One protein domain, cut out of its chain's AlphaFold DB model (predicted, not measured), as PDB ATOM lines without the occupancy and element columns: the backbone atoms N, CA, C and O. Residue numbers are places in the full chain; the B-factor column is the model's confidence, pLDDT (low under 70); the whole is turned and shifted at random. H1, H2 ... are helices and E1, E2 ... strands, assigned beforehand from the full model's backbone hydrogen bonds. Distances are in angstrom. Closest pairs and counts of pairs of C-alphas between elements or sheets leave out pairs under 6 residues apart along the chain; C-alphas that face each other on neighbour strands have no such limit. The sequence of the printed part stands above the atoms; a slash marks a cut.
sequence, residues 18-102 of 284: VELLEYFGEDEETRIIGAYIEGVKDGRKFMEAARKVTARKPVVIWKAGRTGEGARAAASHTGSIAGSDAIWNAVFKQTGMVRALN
ATOM      1  N   VAL A  18     225.911 253.704 230.302       95.56
ATOM      2  CA  VAL A  18     227.378 253.670 230.155       95.56
ATOM      3  C   VAL A  18     227.822 254.673 229.098       95.56
ATOM      4  O   VAL A  18     228.679 255.508 229.379       95.56
ATOM      5  N   GLU A  19     227.196 254.649 227.922       96.06
ATOM      6  CA  GLU A  19     227.517 255.562 226.818       96.06
ATOM      7  C   GLU A  19     227.282 257.025 227.206       96.06
ATOM      8  O   GLU A  19     228.116 257.888 226.931       96.06
ATOM      9  N   LEU A  20     226.184 257.314 227.916       96.69
ATOM     10  CA  LEU A  20     225.943 258.659 228.434       96.69
ATOM     11  C   LEU A  20     226.965 259.071 229.492       96.69
ATOM     12  O   LEU A  20     227.401 260.221 229.496       96.69
ATOM     13  N   LEU A  21     227.352 258.161 230.390       97.12
ATOM     14  CA  LEU A  21     228.363 258.449 231.402       97.12
ATOM     15  C   LEU A  21     229.703 258.804 230.749       97.12
ATOM     16  O   LEU A  21     230.330 259.779 231.153       97.12
ATOM     17  N   GLU A  22     230.113 258.064 229.718       97.00
ATOM     18  CA  GLU A  22     231.318 258.356 228.939       97.00
ATOM     19  C   GLU A  22     231.208 259.688 228.189       97.00
ATOM     20  O   GLU A  22     232.112 260.518 228.299       97.00
ATOM     21  N   TYR A  23     230.084 259.934 227.508       97.62
ATOM     22  CA  TYR A  23     229.822 261.193 226.807       97.62
ATOM     23  C   TYR A  23     229.925 262.404 227.745       97.62
ATOM     24  O   TYR A  23     230.708 263.322 227.503       97.62
ATOM     25  N   PHE A  24     229.191 262.392 228.861       97.62
ATOM     26  CA  PHE A  24     229.235 263.474 229.848       97.62
ATOM     27  C   PHE A  24     230.599 263.576 230.548       97.62
ATOM     28  O   PHE A  24     231.007 264.655 230.995       97.62
ATOM     29  N   GLY A  25     231.329 262.462 230.632       97.00
ATOM     30  CA  GLY A  25     232.699 262.419 231.123       97.00
ATOM     31  C   GLY A  25     233.656 263.270 230.292       97.00
ATOM     32  O   GLY A  25     234.493 263.961 230.872       97.00
ATOM     33  N   GLU A  26     233.495 263.287 228.968       97.06
ATOM     34  CA  GLU A  26     234.337 264.068 228.050       97.06
ATOM     35  C   GLU A  26     233.758 265.467 227.724       97.06
ATOM     36  O   GLU A  26     234.513 266.377 227.409       97.06
ATOM     37  N   ASP A  27     232.448 265.692 227.875       97.62
ATOM     38  CA  ASP A  27     231.776 266.967 227.547       97.62
ATOM     39  C   ASP A  27     232.218 268.154 228.429       97.62
ATOM     40  O   ASP A  27     231.904 268.198 229.620       97.62
ATOM     41  N   GLU A  28     232.907 269.146 227.864       95.56
ATOM     42  CA  GLU A  28     233.469 270.292 228.606       95.56
ATOM     43  C   GLU A  28     232.413 271.165 229.309       95.56
ATOM     44  O   GLU A  28     232.683 271.743 230.364       95.56
ATOM     45  N   GLU A  29     231.185 271.224 228.784       95.62
ATOM     46  CA  GLU A  29     230.085 271.958 229.421       95.62
ATOM     47  C   GLU A  29     229.564 271.259 230.686       95.62
ATOM     48  O   GLU A  29     228.990 271.896 231.577       95.62
ATOM     49  N   THR A  30     229.759 269.941 230.786       96.00
ATOM     50  CA  THR A  30     229.303 269.140 231.919       96.00
ATOM     51  C   THR A  30     230.382 269.073 232.988       96.00
ATOM     52  O   THR A  30     231.415 268.424 232.827       96.00
ATOM     53  N   ARG A  31     230.113 269.725 234.125       94.56
ATOM     54  CA  ARG A  31     231.018 269.741 235.286       94.56
ATOM     55  C   ARG A  31     230.739 268.629 236.293       94.56
ATOM     56  O   ARG A  31     231.665 268.161 236.943       94.56
ATOM     57  N   ILE A  32     229.473 268.246 236.451       96.81
ATOM     58  CA  ILE A  32     228.991 267.262 237.429       96.81
ATOM     59  C   ILE A  32     227.889 266.446 236.767       96.81
ATOM     60  O   ILE A  32     227.040 267.012 236.082       96.81
ATOM     61  N   ILE A  33     227.884 265.138 237.005       98.12
ATOM     62  CA  ILE A  33     226.871 264.221 236.483       98.12
ATOM     63  C   ILE A  33     225.980 263.788 237.644       98.12
ATOM     64  O   ILE A  33     226.451 263.151 238.582       98.12
ATOM     65  N   GLY A  34     224.697 264.141 237.596       97.56
ATOM     66  CA  GLY A  34     223.677 263.631 238.512       97.56
ATOM     67  C   GLY A  34     222.773 262.648 237.780       97.56
ATOM     68  O   GLY A  34     222.277 262.982 236.707       97.56
ATOM     69  N   ALA A  35     222.545 261.456 238.331       96.56
ATOM     70  CA  ALA A  35     221.704 260.454 237.678       96.56
ATOM     71  C   ALA A  35     220.805 259.695 238.656       96.56
ATOM     72  O   ALA A  35     221.199 259.353 239.771       96.56
ATOM     73  N   TYR A  36     219.595 259.391 238.195       95.38
ATOM     74  CA  TYR A  36     218.721 258.384 238.781       95.38
ATOM     75  C   TYR A  36     218.941 257.068 238.033       95.38
ATOM     76  O   TYR A  36     218.860 257.044 236.807       95.38
ATOM     77  N   ILE A  37     219.248 255.991 238.756       92.44
ATOM     78  CA  ILE A  37     219.543 254.681 238.159       92.44
ATOM     79  C   ILE A  37     218.710 253.610 238.863       92.44
ATOM     80  O   ILE A  37     218.731 253.510 240.090       92.44
ATOM     81  N   GLU A  38     218.015 252.769 238.096       89.38
ATOM     82  CA  GLU A  38     217.295 251.590 238.608       89.38
ATOM     83  C   GLU A  38     218.145 250.321 238.508       89.38
ATOM     84  O   GLU A  38     218.161 249.498 239.427       89.38
ATOM     85  N   GLY A  39     218.936 250.213 237.445       86.62
ATOM     86  CA  GLY A  39     219.853 249.119 237.165       86.62
ATOM     87  C   GLY A  39     220.787 249.493 236.018       86.62
ATOM     88  O   GLY A  39     220.631 250.546 235.411       86.62
ATOM     89  N   VAL A  40     221.770 248.636 235.749       88.12
ATOM     90  CA  VAL A  40     222.677 248.758 234.598       88.12
ATOM     91  C   VAL A  40     222.769 247.397 233.920       88.12
ATOM     92  O   VAL A  40     222.814 246.377 234.611       88.12
ATOM     93  N   LYS A  41     222.784 247.365 232.584       84.38
ATOM     94  CA  LYS A  41     222.856 246.109 231.815       84.38
ATOM     95  C   LYS A  41     224.256 245.489 231.862       84.38
ATOM     96  O   LYS A  41     224.394 244.309 232.166       84.38
ATOM     97  N   ASP A  42     225.292 246.294 231.614       89.06
ATOM     98  CA  ASP A  42     226.697 245.869 231.654       89.06
ATOM     99  C   ASP A  42     227.418 246.506 232.849       89.06
ATOM    100  O   ASP A  42     227.975 247.603 232.776       89.06
ATOM    101  N   GLY A  43     227.393 245.804 233.984       90.88
ATOM    102  CA  GLY A  43     228.009 246.291 235.218       90.88
ATOM    103  C   GLY A  43     229.529 246.462 235.127       90.88
ATOM    104  O   GLY A  43     230.072 247.341 235.794       90.88
ATOM    105  N   ARG A  44     230.230 245.662 234.306       93.00
ATOM    106  CA  ARG A  44     231.693 245.760 234.179       93.00
ATOM    107  C   ARG A  44     232.070 247.028 233.421       93.00
ATOM    108  O   ARG A  44     232.839 247.822 233.962       93.00
ATOM    109  N   LYS A  45     231.468 247.258 232.249       95.50
ATOM    110  CA  LYS A  45     231.685 248.498 231.488       95.50
ATOM    111  C   LYS A  45     231.255 249.727 232.277       95.50
ATOM    112  O   LYS A  45     231.971 250.721 232.294       95.50
ATOM    113  N   PHE A  46     230.141 249.642 233.007       95.12
ATOM    114  CA  PHE A  46     229.698 250.734 233.869       95.12
ATOM    115  C   PHE A  46     230.738 251.091 234.940       95.12
ATOM    116  O   PHE A  46     231.024 252.269 235.140       95.12
ATOM    117  N   MET A  47     231.351 250.106 235.610       95.75
ATOM    118  CA  MET A  47     232.411 250.391 236.586       95.75
ATOM    119  C   MET A  47     233.673 250.978 235.946       95.75
ATOM    120  O   MET A  47     234.305 251.845 236.551       95.75
ATOM    121  N   GLU A  48     234.064 250.496 234.765       96.44
ATOM    122  CA  GLU A  48     235.223 251.007 234.022       96.44
ATOM    123  C   GLU A  48     235.012 252.472 233.619       96.44
ATOM    124  O   GLU A  48     235.839 253.325 233.955       96.44
ATOM    125  N   ALA A  49     233.862 252.779 233.011       97.44
ATOM    126  CA  ALA A  49     233.457 254.139 232.678       97.44
ATOM    127  C   ALA A  49     233.386 255.021 233.933       97.44
ATOM    128  O   ALA A  49     233.981 256.098 233.966       97.44
ATOM    129  N   ALA A  50     232.745 254.539 235.004       97.31
ATOM    130  CA  ALA A  50     232.621 255.279 236.254       97.31
ATOM    131  C   ALA A  50     233.984 255.679 236.823       97.31
ATOM    132  O   ALA A  50     234.167 256.857 237.096       97.31
ATOM    133  N   ARG A  51     234.958 254.761 236.930       96.56
ATOM    134  CA  ARG A  51     236.319 255.090 237.411       96.56
ATOM    135  C   ARG A  51     237.007 256.138 236.538       96.56
ATOM    136  O   ARG A  51     237.610 257.075 237.056       96.56
ATOM    137  N   LYS A  52     236.913 255.994 235.211       96.50
ATOM    138  CA  LYS A  52     237.518 256.934 234.254       96.50
ATOM    139  C   LYS A  52     236.913 258.339 234.376       96.50
ATOM    140  O   LYS A  52     237.623 259.338 234.228       96.50
ATOM    141  N   VAL A  53     235.605 258.425 234.611       97.94
ATOM    142  CA  VAL A  53     234.886 259.698 234.729       97.94
ATOM    143  C   VAL A  53     235.102 260.337 236.097       97.94
ATOM    144  O   VAL A  53     235.460 261.513 236.159       97.94
ATOM    145  N   THR A  54     234.964 259.588 237.192       97.50
ATOM    146  CA  THR A  54     235.069 260.117 238.564       97.50
ATOM    147  C   THR A  54     236.457 260.632 238.918       97.50
ATOM    148  O   THR A  54     236.566 261.573 239.708       97.50
ATOM    149  N   ALA A  55     237.504 260.103 238.277       95.69
ATOM    150  CA  ALA A  55     238.861 260.640 238.355       95.69
ATOM    151  C   ALA A  55     238.965 262.106 237.883       95.69
ATOM    152  O   ALA A  55     239.913 262.806 238.238       95.69
ATOM    153  N   ARG A  56     237.995 262.593 237.097       93.94
ATOM    154  CA  ARG A  56     237.981 263.945 236.517       93.94
ATOM    155  C   ARG A  56     236.793 264.783 236.992       93.94
ATOM    156  O   ARG A  56     236.984 265.940 237.361       93.94
ATOM    157  N   LYS A  57     235.588 264.207 237.012       96.38
ATOM    158  CA  LYS A  57     234.320 264.904 237.283       96.38
ATOM    159  C   LYS A  57     233.488 264.170 238.335       96.38
ATOM    160  O   LYS A  57     233.441 262.942 238.304       96.38
ATOM    161  N   PRO A  58     232.791 264.864 239.248       97.19
ATOM    162  CA  PRO A  58     231.931 264.194 240.209       97.19
ATOM    163  C   PRO A  58     230.729 263.526 239.536       97.19
ATOM    164  O   PRO A  58     230.103 264.097 238.640       97.19
ATOM    165  N   VAL A  59     230.381 262.336 240.026       98.44
ATOM    166  CA  VAL A  59     229.203 261.572 239.601       98.44
ATOM    167  C   VAL A  59     228.366 261.257 240.836       98.44
ATOM    168  O   VAL A  59     228.837 260.560 241.736       98.44
ATOM    169  N   VAL A  60     227.140 261.774 240.893       98.50
ATOM    170  CA  VAL A  60     226.193 261.580 241.995       98.50
ATOM    171  C   VAL A  60     225.036 260.711 241.516       98.50
ATOM    172  O   VAL A  60     224.324 261.074 240.582       98.50
ATOM    173  N   ILE A  61     224.831 259.562 242.156       97.81
ATOM    174  CA  ILE A  61     223.813 258.587 241.758       97.81
ATOM    175  C   ILE A  61     222.759 258.444 242.847       97.81
ATOM    176  O   ILE A  61     223.056 258.019 243.967       97.81
ATOM    177  N   TRP A  62     221.506 258.691 242.482       96.75
ATOM    178  CA  TRP A  62     220.344 258.231 243.223       96.75
ATOM    179  C   TRP A  62     219.945 256.837 242.723       96.75
ATOM    180  O   TRP A  62     219.269 256.677 241.707       96.75
ATOM    181  N   LYS A  63     220.402 255.801 243.438       93.50
ATOM    182  CA  LYS A  63     220.094 254.400 243.112       93.50
ATOM    183  C   LYS A  63     218.743 253.996 243.707       93.50
ATOM    184  O   LYS A  63     218.623 253.840 244.926       93.50
ATOM    185  N   ALA A  64     217.752 253.780 242.848       90.56
ATOM    186  CA  ALA A  64     216.457 253.214 243.224       90.56
ATOM    187  C   ALA A  64     216.538 251.702 243.466       90.56
ATOM    188  O   ALA A  64     217.565 251.077 243.226       90.56
ATOM    189  N   GLY A  65     215.471 251.085 243.980       88.31
ATOM    190  CA  GLY A  65     215.426 249.632 244.183       88.31
ATOM    191  C   GLY A  65     216.444 249.088 245.196       88.31
ATOM    192  O   GLY A  65     216.993 248.010 245.007       88.31
ATOM    193  N   ARG A  66     216.732 249.855 246.255       87.50
ATOM    194  CA  ARG A  66     217.726 249.517 247.298       87.50
ATOM    195  C   ARG A  66     217.258 248.486 248.334       87.50
ATOM    196  O   ARG A  66     218.067 247.938 249.071       87.50
ATOM    197  N   THR A  67     215.949 248.278 248.458       87.38
ATOM    198  CA  THR A  67     215.349 247.285 249.365       87.38
ATOM    199  C   THR A  67     214.842 246.098 248.557       87.38
ATOM    200  O   THR A  67     214.632 246.237 247.357       87.38
ATOM    201  N   GLY A  68     214.586 244.948 249.191       84.50
ATOM    202  CA  GLY A  68     214.014 243.791 248.486       84.50
ATOM    203  C   GLY A  68     212.694 244.120 247.774       84.50
ATOM    204  O   GLY A  68     212.514 243.782 246.608       84.50
ATOM    205  N   GLU A  69     211.804 244.858 248.441       86.19
ATOM    206  CA  GLU A  69     210.543 245.336 247.854       86.19
ATOM    207  C   GLU A  69     210.772 246.318 246.699       86.19
ATOM    208  O   GLU A  69     210.209 246.147 245.621       86.19
ATOM    209  N   GLY A  70     211.649 247.311 246.883       86.06
ATOM    210  CA  GLY A  70     211.950 248.286 245.837       86.06
ATOM    211  C   GLY A  70     212.643 247.658 244.627       86.06
ATOM    212  O   GLY A  70     212.385 248.063 243.499       86.06
ATOM    213  N   ALA A  71     213.515 246.674 244.849       83.69
ATOM    214  CA  ALA A  71     214.185 245.921 243.797       83.69
ATOM    215  C   ALA A  71     213.172 245.138 242.953       83.69
ATOM    216  O   ALA A  71     213.243 245.181 241.728       83.69
ATOM    217  N   ARG A  72     212.190 244.484 243.593       82.88
ATOM    218  CA  ARG A  72     211.087 243.815 242.887       82.88
ATOM    219  C   ARG A  72     210.219 244.803 242.112       82.88
ATOM    220  O   ARG A  72     209.898 244.534 240.963       82.88
ATOM    221  N   ALA A  73     209.883 245.949 242.706       84.81
ATOM    222  CA  ALA A  73     209.111 246.987 242.024       84.81
ATOM    223  C   ALA A  73     209.839 247.515 240.773       84.81
ATOM    224  O   ALA A  73     209.244 247.584 239.700       84.81
ATOM    225  N   ALA A  74     211.138 247.807 240.887       81.69
ATOM    226  CA  ALA A  74     211.965 248.240 239.761       81.69
ATOM    227  C   ALA A  74     212.090 247.154 238.678       81.69
ATOM    228  O   ALA A  74     212.020 247.457 237.486       81.69
ATOM    229  N   ALA A  75     212.216 245.882 239.078       79.00
ATOM    230  CA  ALA A  75     212.286 244.761 238.145       79.00
ATOM    231  C   ALA A  75     210.992 244.583 237.343       79.00
ATOM    232  O   ALA A  75     211.050 244.379 236.134       79.00
ATOM    233  N   SER A  76     209.826 244.732 237.977       76.19
ATOM    234  CA  SER A  76     208.536 244.711 237.277       76.19
ATOM    235  C   SER A  76     208.346 245.909 236.340       76.19
ATOM    236  O   SER A  76     207.632 245.792 235.349       76.19
ATOM    237  N   HIS A  77     208.969 247.053 236.645       78.12
ATOM    238  CA  HIS A  77     208.856 248.280 235.856       78.12
ATOM    239  C   HIS A  77     209.763 248.283 234.615       78.12
ATOM    240  O   HIS A  77     209.342 248.707 233.545       78.12
ATOM    241  N   THR A  78     210.995 247.783 234.739       69.25
ATOM    242  CA  THR A  78     212.010 247.863 233.667       69.25
ATOM    243  C   THR A  78     212.351 246.525 233.026       69.25
ATOM    244  O   THR A  78     213.098 246.485 232.051       69.25
ATOM    245  N   GLY A  79     211.876 245.413 233.591       64.38
ATOM    246  CA  GLY A  79     212.300 244.069 233.194       64.38
ATOM    247  C   GLY A  79     213.770 243.765 233.510       64.38
ATOM    248  O   GLY A  79     214.279 242.730 233.087       64.38
ATOM    249  N   SER A  80     214.469 244.647 234.237       65.31
ATOM    250  CA  SER A  80     215.874 244.472 234.611       65.31
ATOM    251  C   SER A  80     216.010 243.888 236.020       65.31
ATOM    252  O   SER A  80     215.240 244.203 236.927       65.31
ATOM    253  N   ILE A  81     217.005 243.025 236.238       64.94
ATOM    254  CA  ILE A  81     217.303 242.526 237.584       64.94
ATOM    255  C   ILE A  81     218.002 243.648 238.353       64.94
ATOM    256  O   ILE A  81     219.163 243.971 238.095       64.94
ATOM    257  N   ALA A  82     217.305 244.230 239.328       65.56
ATOM    258  CA  ALA A  82     217.908 245.165 240.263       65.56
ATOM    259  C   ALA A  82     219.015 244.446 241.057       65.56
ATOM    260  O   ALA A  82     218.748 243.580 241.892       65.56
ATOM    261  N   GLY A  83     220.274 244.790 240.772       71.75
ATOM    262  CA  GLY A  83     221.425 244.237 241.486       71.75
ATOM    263  C   GLY A  83     221.358 244.520 242.991       71.75
ATOM    264  O   GLY A  83     220.842 245.557 243.411       71.75
ATOM    265  N   SER A  84     221.909 243.606 243.796       82.44
ATOM    266  CA  SER A  84     221.949 243.716 245.261       82.44
ATOM    267  C   SER A  84     222.501 245.067 245.726       82.44
ATOM    268  O   SER A  84     223.525 245.540 245.225       82.44
ATOM    269  N   ASP A  85     221.867 245.661 246.738       87.56
ATOM    270  CA  ASP A  85     222.327 246.922 247.327       87.56
ATOM    271  C   ASP A  85     223.754 246.822 247.887       87.56
ATOM    272  O   ASP A  85     224.529 247.773 247.811       87.56
ATOM    273  N   ALA A  86     224.141 245.643 248.385       88.62
ATOM    274  CA  ALA A  86     225.498 245.385 248.855       88.62
ATOM    275  C   ALA A  86     226.531 245.508 247.721       88.62
ATOM    276  O   ALA A  86     227.609 246.066 247.932       88.62
ATOM    277  N   ILE A  87     226.184 245.056 246.511       90.31
ATOM    278  CA  ILE A  87     227.038 245.198 245.323       90.31
ATOM    279  C   ILE A  87     227.136 246.674 244.937       90.31
ATOM    280  O   ILE A  87     228.238 247.179 244.749       90.31
ATOM    281  N   TRP A  88     226.017 247.400 244.904       92.62
ATOM    282  CA  TRP A  88     226.033 248.839 244.625       92.62
ATOM    283  C   TRP A  88     226.864 249.627 245.643       92.62
ATOM    284  O   TRP A  88     227.633 250.505 245.259       92.62
ATOM    285  N   ASN A  89     226.803 249.274 246.929       92.38
ATOM    286  CA  ASN A  89     227.680 249.853 247.950       92.38
ATOM    287  C   ASN A  89     229.169 249.629 247.651       92.38
ATOM    288  O   ASN A  89     229.973 250.541 247.856       92.38
ATOM    289  N   ALA A  90     229.544 248.447 247.154       93.12
ATOM    290  CA  ALA A  90     230.912 248.176 246.718       93.12
ATOM    291  C   ALA A  90     231.286 249.006 245.479       93.12
ATOM    292  O   ALA A  90     232.354 249.616 245.464       93.12
ATOM    293  N   VAL A  91     230.381 249.117 244.499       94.25
ATOM    294  CA  VAL A  91     230.569 249.948 243.299       94.25
ATOM    295  C   VAL A  91     230.859 251.401 243.685       94.25
ATOM    296  O   VAL A  91     231.865 251.951 243.242       94.25
ATOM    297  N   PHE A  92     230.060 252.015 244.564       95.75
ATOM    298  CA  PHE A  92     230.303 253.391 245.026       95.75
ATOM    299  C   PHE A  92     231.676 253.553 245.689       95.75
ATOM    300  O   PHE A  92     232.409 254.491 245.382       95.75
ATOM    301  N   LYS A  93     232.068 252.608 246.554       93.44
ATOM    302  CA  LYS A  93     233.381 252.631 247.221       93.44
ATOM    303  C   LYS A  93     234.552 252.495 246.241       93.44
ATOM    304  O   LYS A  93     235.581 253.119 246.458       93.44
ATOM    305  N   GLN A  94     234.409 251.691 245.187       94.25
ATOM    306  CA  GLN A  94     235.485 251.385 244.233       94.25
ATOM    307  C   GLN A  94     235.586 252.357 243.053       94.25
ATOM    308  O   GLN A  94     236.569 252.315 242.313       94.25
ATOM    309  N   THR A  95     234.556 253.166 242.827       96.50
ATOM    310  CA  THR A  95     234.488 254.103 241.697       96.50
ATOM    311  C   THR A  95     234.550 255.553 242.142       96.50
ATOM    312  O   THR A  95     234.662 256.417 241.294       96.50
ATOM    313  N   GLY A  96     234.430 255.860 243.436       96.00
ATOM    314  CA  GLY A  96     234.367 257.247 243.908       96.00
ATOM    315  C   GLY A  96     233.071 257.978 243.546       96.00
ATOM    316  O   GLY A  96     232.938 259.163 243.845       96.00
ATOM    317  N   MET A  97     232.100 257.287 242.937       97.88
ATOM    318  CA  MET A  97     230.760 257.828 242.739       97.88
ATOM    319  C   MET A  97     230.101 258.129 244.089       97.88
ATOM    320  O   MET A  97     230.175 257.349 245.046       97.88
ATOM    321  N   VAL A  98     229.390 259.248 244.146       98.06
ATOM    322  CA  VAL A  98     228.685 259.708 245.336       98.06
ATOM    323  C   VAL A  98     227.276 259.128 245.340       98.06
ATOM    324  O   VAL A  98     226.456 259.420 244.475       98.06
ATOM    325  N   ARG A  99     226.974 258.302 246.339       97.19
ATOM    326  CA  ARG A  99     225.631 257.743 246.526       97.19
ATOM    327  C   ARG A  99     224.700 258.749 247.209       97.19
ATOM    328  O   ARG A  99     225.003 259.151 248.333       97.19
ATOM    329  N   ALA A 100     223.559 259.029 246.580       97.75
ATOM    330  CA  ALA A 100     222.399 259.718 247.145       97.75
ATOM    331  C   ALA A 100     221.254 258.734 247.443       97.75
ATOM    332  O   ALA A 100     221.019 257.780 246.693       97.75
ATOM    333  N   LEU A 101     220.543 258.948 248.551       95.56
ATOM    334  CA  LEU A 101     219.436 258.082 248.980       95.56
ATOM    335  C   LEU A 101     218.065 258.533 248.467       95.56
ATOM    336  O   LEU A 101     217.132 257.728 248.404       95.56
ATOM    337  N   ASN A 102     217.946 259.804 248.104       95.56
ATOM    338  CA  ASN A 102     216.731 260.430 247.607       95.56
ATOM    339  C   ASN A 102     217.097 261.626 246.709       95.56
ATOM    340  O   ASN A 102     218.272 261.973 246.559       95.56
TER     341      ASN A 102
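AT A GLANCE: This is residues 18 to 102 of the 284 residues of an uncharacterized protein of Candidatus Bathyarchaeota archaeon (UniProt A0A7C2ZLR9). A small sheet of three parallel strands is covered on one face by helices and bare on the other: H1 and H4 are on that face, and H2 lies between these two helices, touching both and only grazing the sheet. H3 lies off the sheet at one end of the domain, turned across the strands, and touches no helix. The printed part has 85 residues with four named helices and three named strands, in the order H1 E1 H2 E2 H3 H4 E3; the sheet's order is E1 E2 E3, and the class is mixed, helices and strands. It is compact, with a radius of gyration of the C-alphas of 12.7 A, and elongated, spanning 38 by 24 by 22 A.

HOW THE PARTS SIT: H1, residues 18 to 26, is on the sheet, with 9 pairs of C-alphas within 10 A. It touches H2, residues 43 to 54, at a shallow tilt of 13 degrees, the same way; their closest C-alphas are those of Gly 25 and Val 53, 5.0 A apart. E1, residues 33 to 37, is an edge strand, parallel to E2, residues 59 to 63, at 17 degrees, with N 35 and O 60 at 2.9 A and N 60 and O 33 at 2.8 A, within hydrogen-bond range. H2 only grazes the sheet, with its residues 50 to 54. E1, H2 and E2 form a strand-helix-strand unit, two parallel neighbour strands with a helix between, and its crossover is right-handed. H3, residues 68 to 78, is not on the sheet and is apart from H4, residues 85 to 95. H2 and H4 touch at a steep tilt of 40 degrees, the same way; their closest C-alphas are those of Arg 51 and Thr 95, 4.8 A apart. H4 is over E3, residues 98 to 100, along the strands at 9 degrees on the local plane, at a height over the sheet of 8.5 A. E2 and E3 are parallel at 34 degrees, with N 61 and O 98 at 2.8 A, within hydrogen-bond range. E2, H3, H4 and E3 form a second such unit, also right-handed. In H1, H2, H3 and H4 every O i to N i+4 pair is within hydrogen-bond range.

IN THESE COORDINATES: H1 begins at C-alpha 18 (227.378, 253.670, 230.155) and is 12.7 A long. E1 measures 12.1 A, H2 15.9 A, E2 12.1 A, H3 15.5 A and H4 15.2 A. H3 begins at C-alpha 68 (214.014, 243.791, 248.486). E3, 6.5 A long, ends at C-alpha 100 (222.399, 259.718, 247.145).

THE WHOLE: The two C-alphas farthest apart are those of Glu 28 and Glu 69, at 39.0 A. The printed part has no cut and no long link. Mean pLDDT of the printed part is 91.1; residues 78 to 82, of which 78 belongs to H3, are under 70.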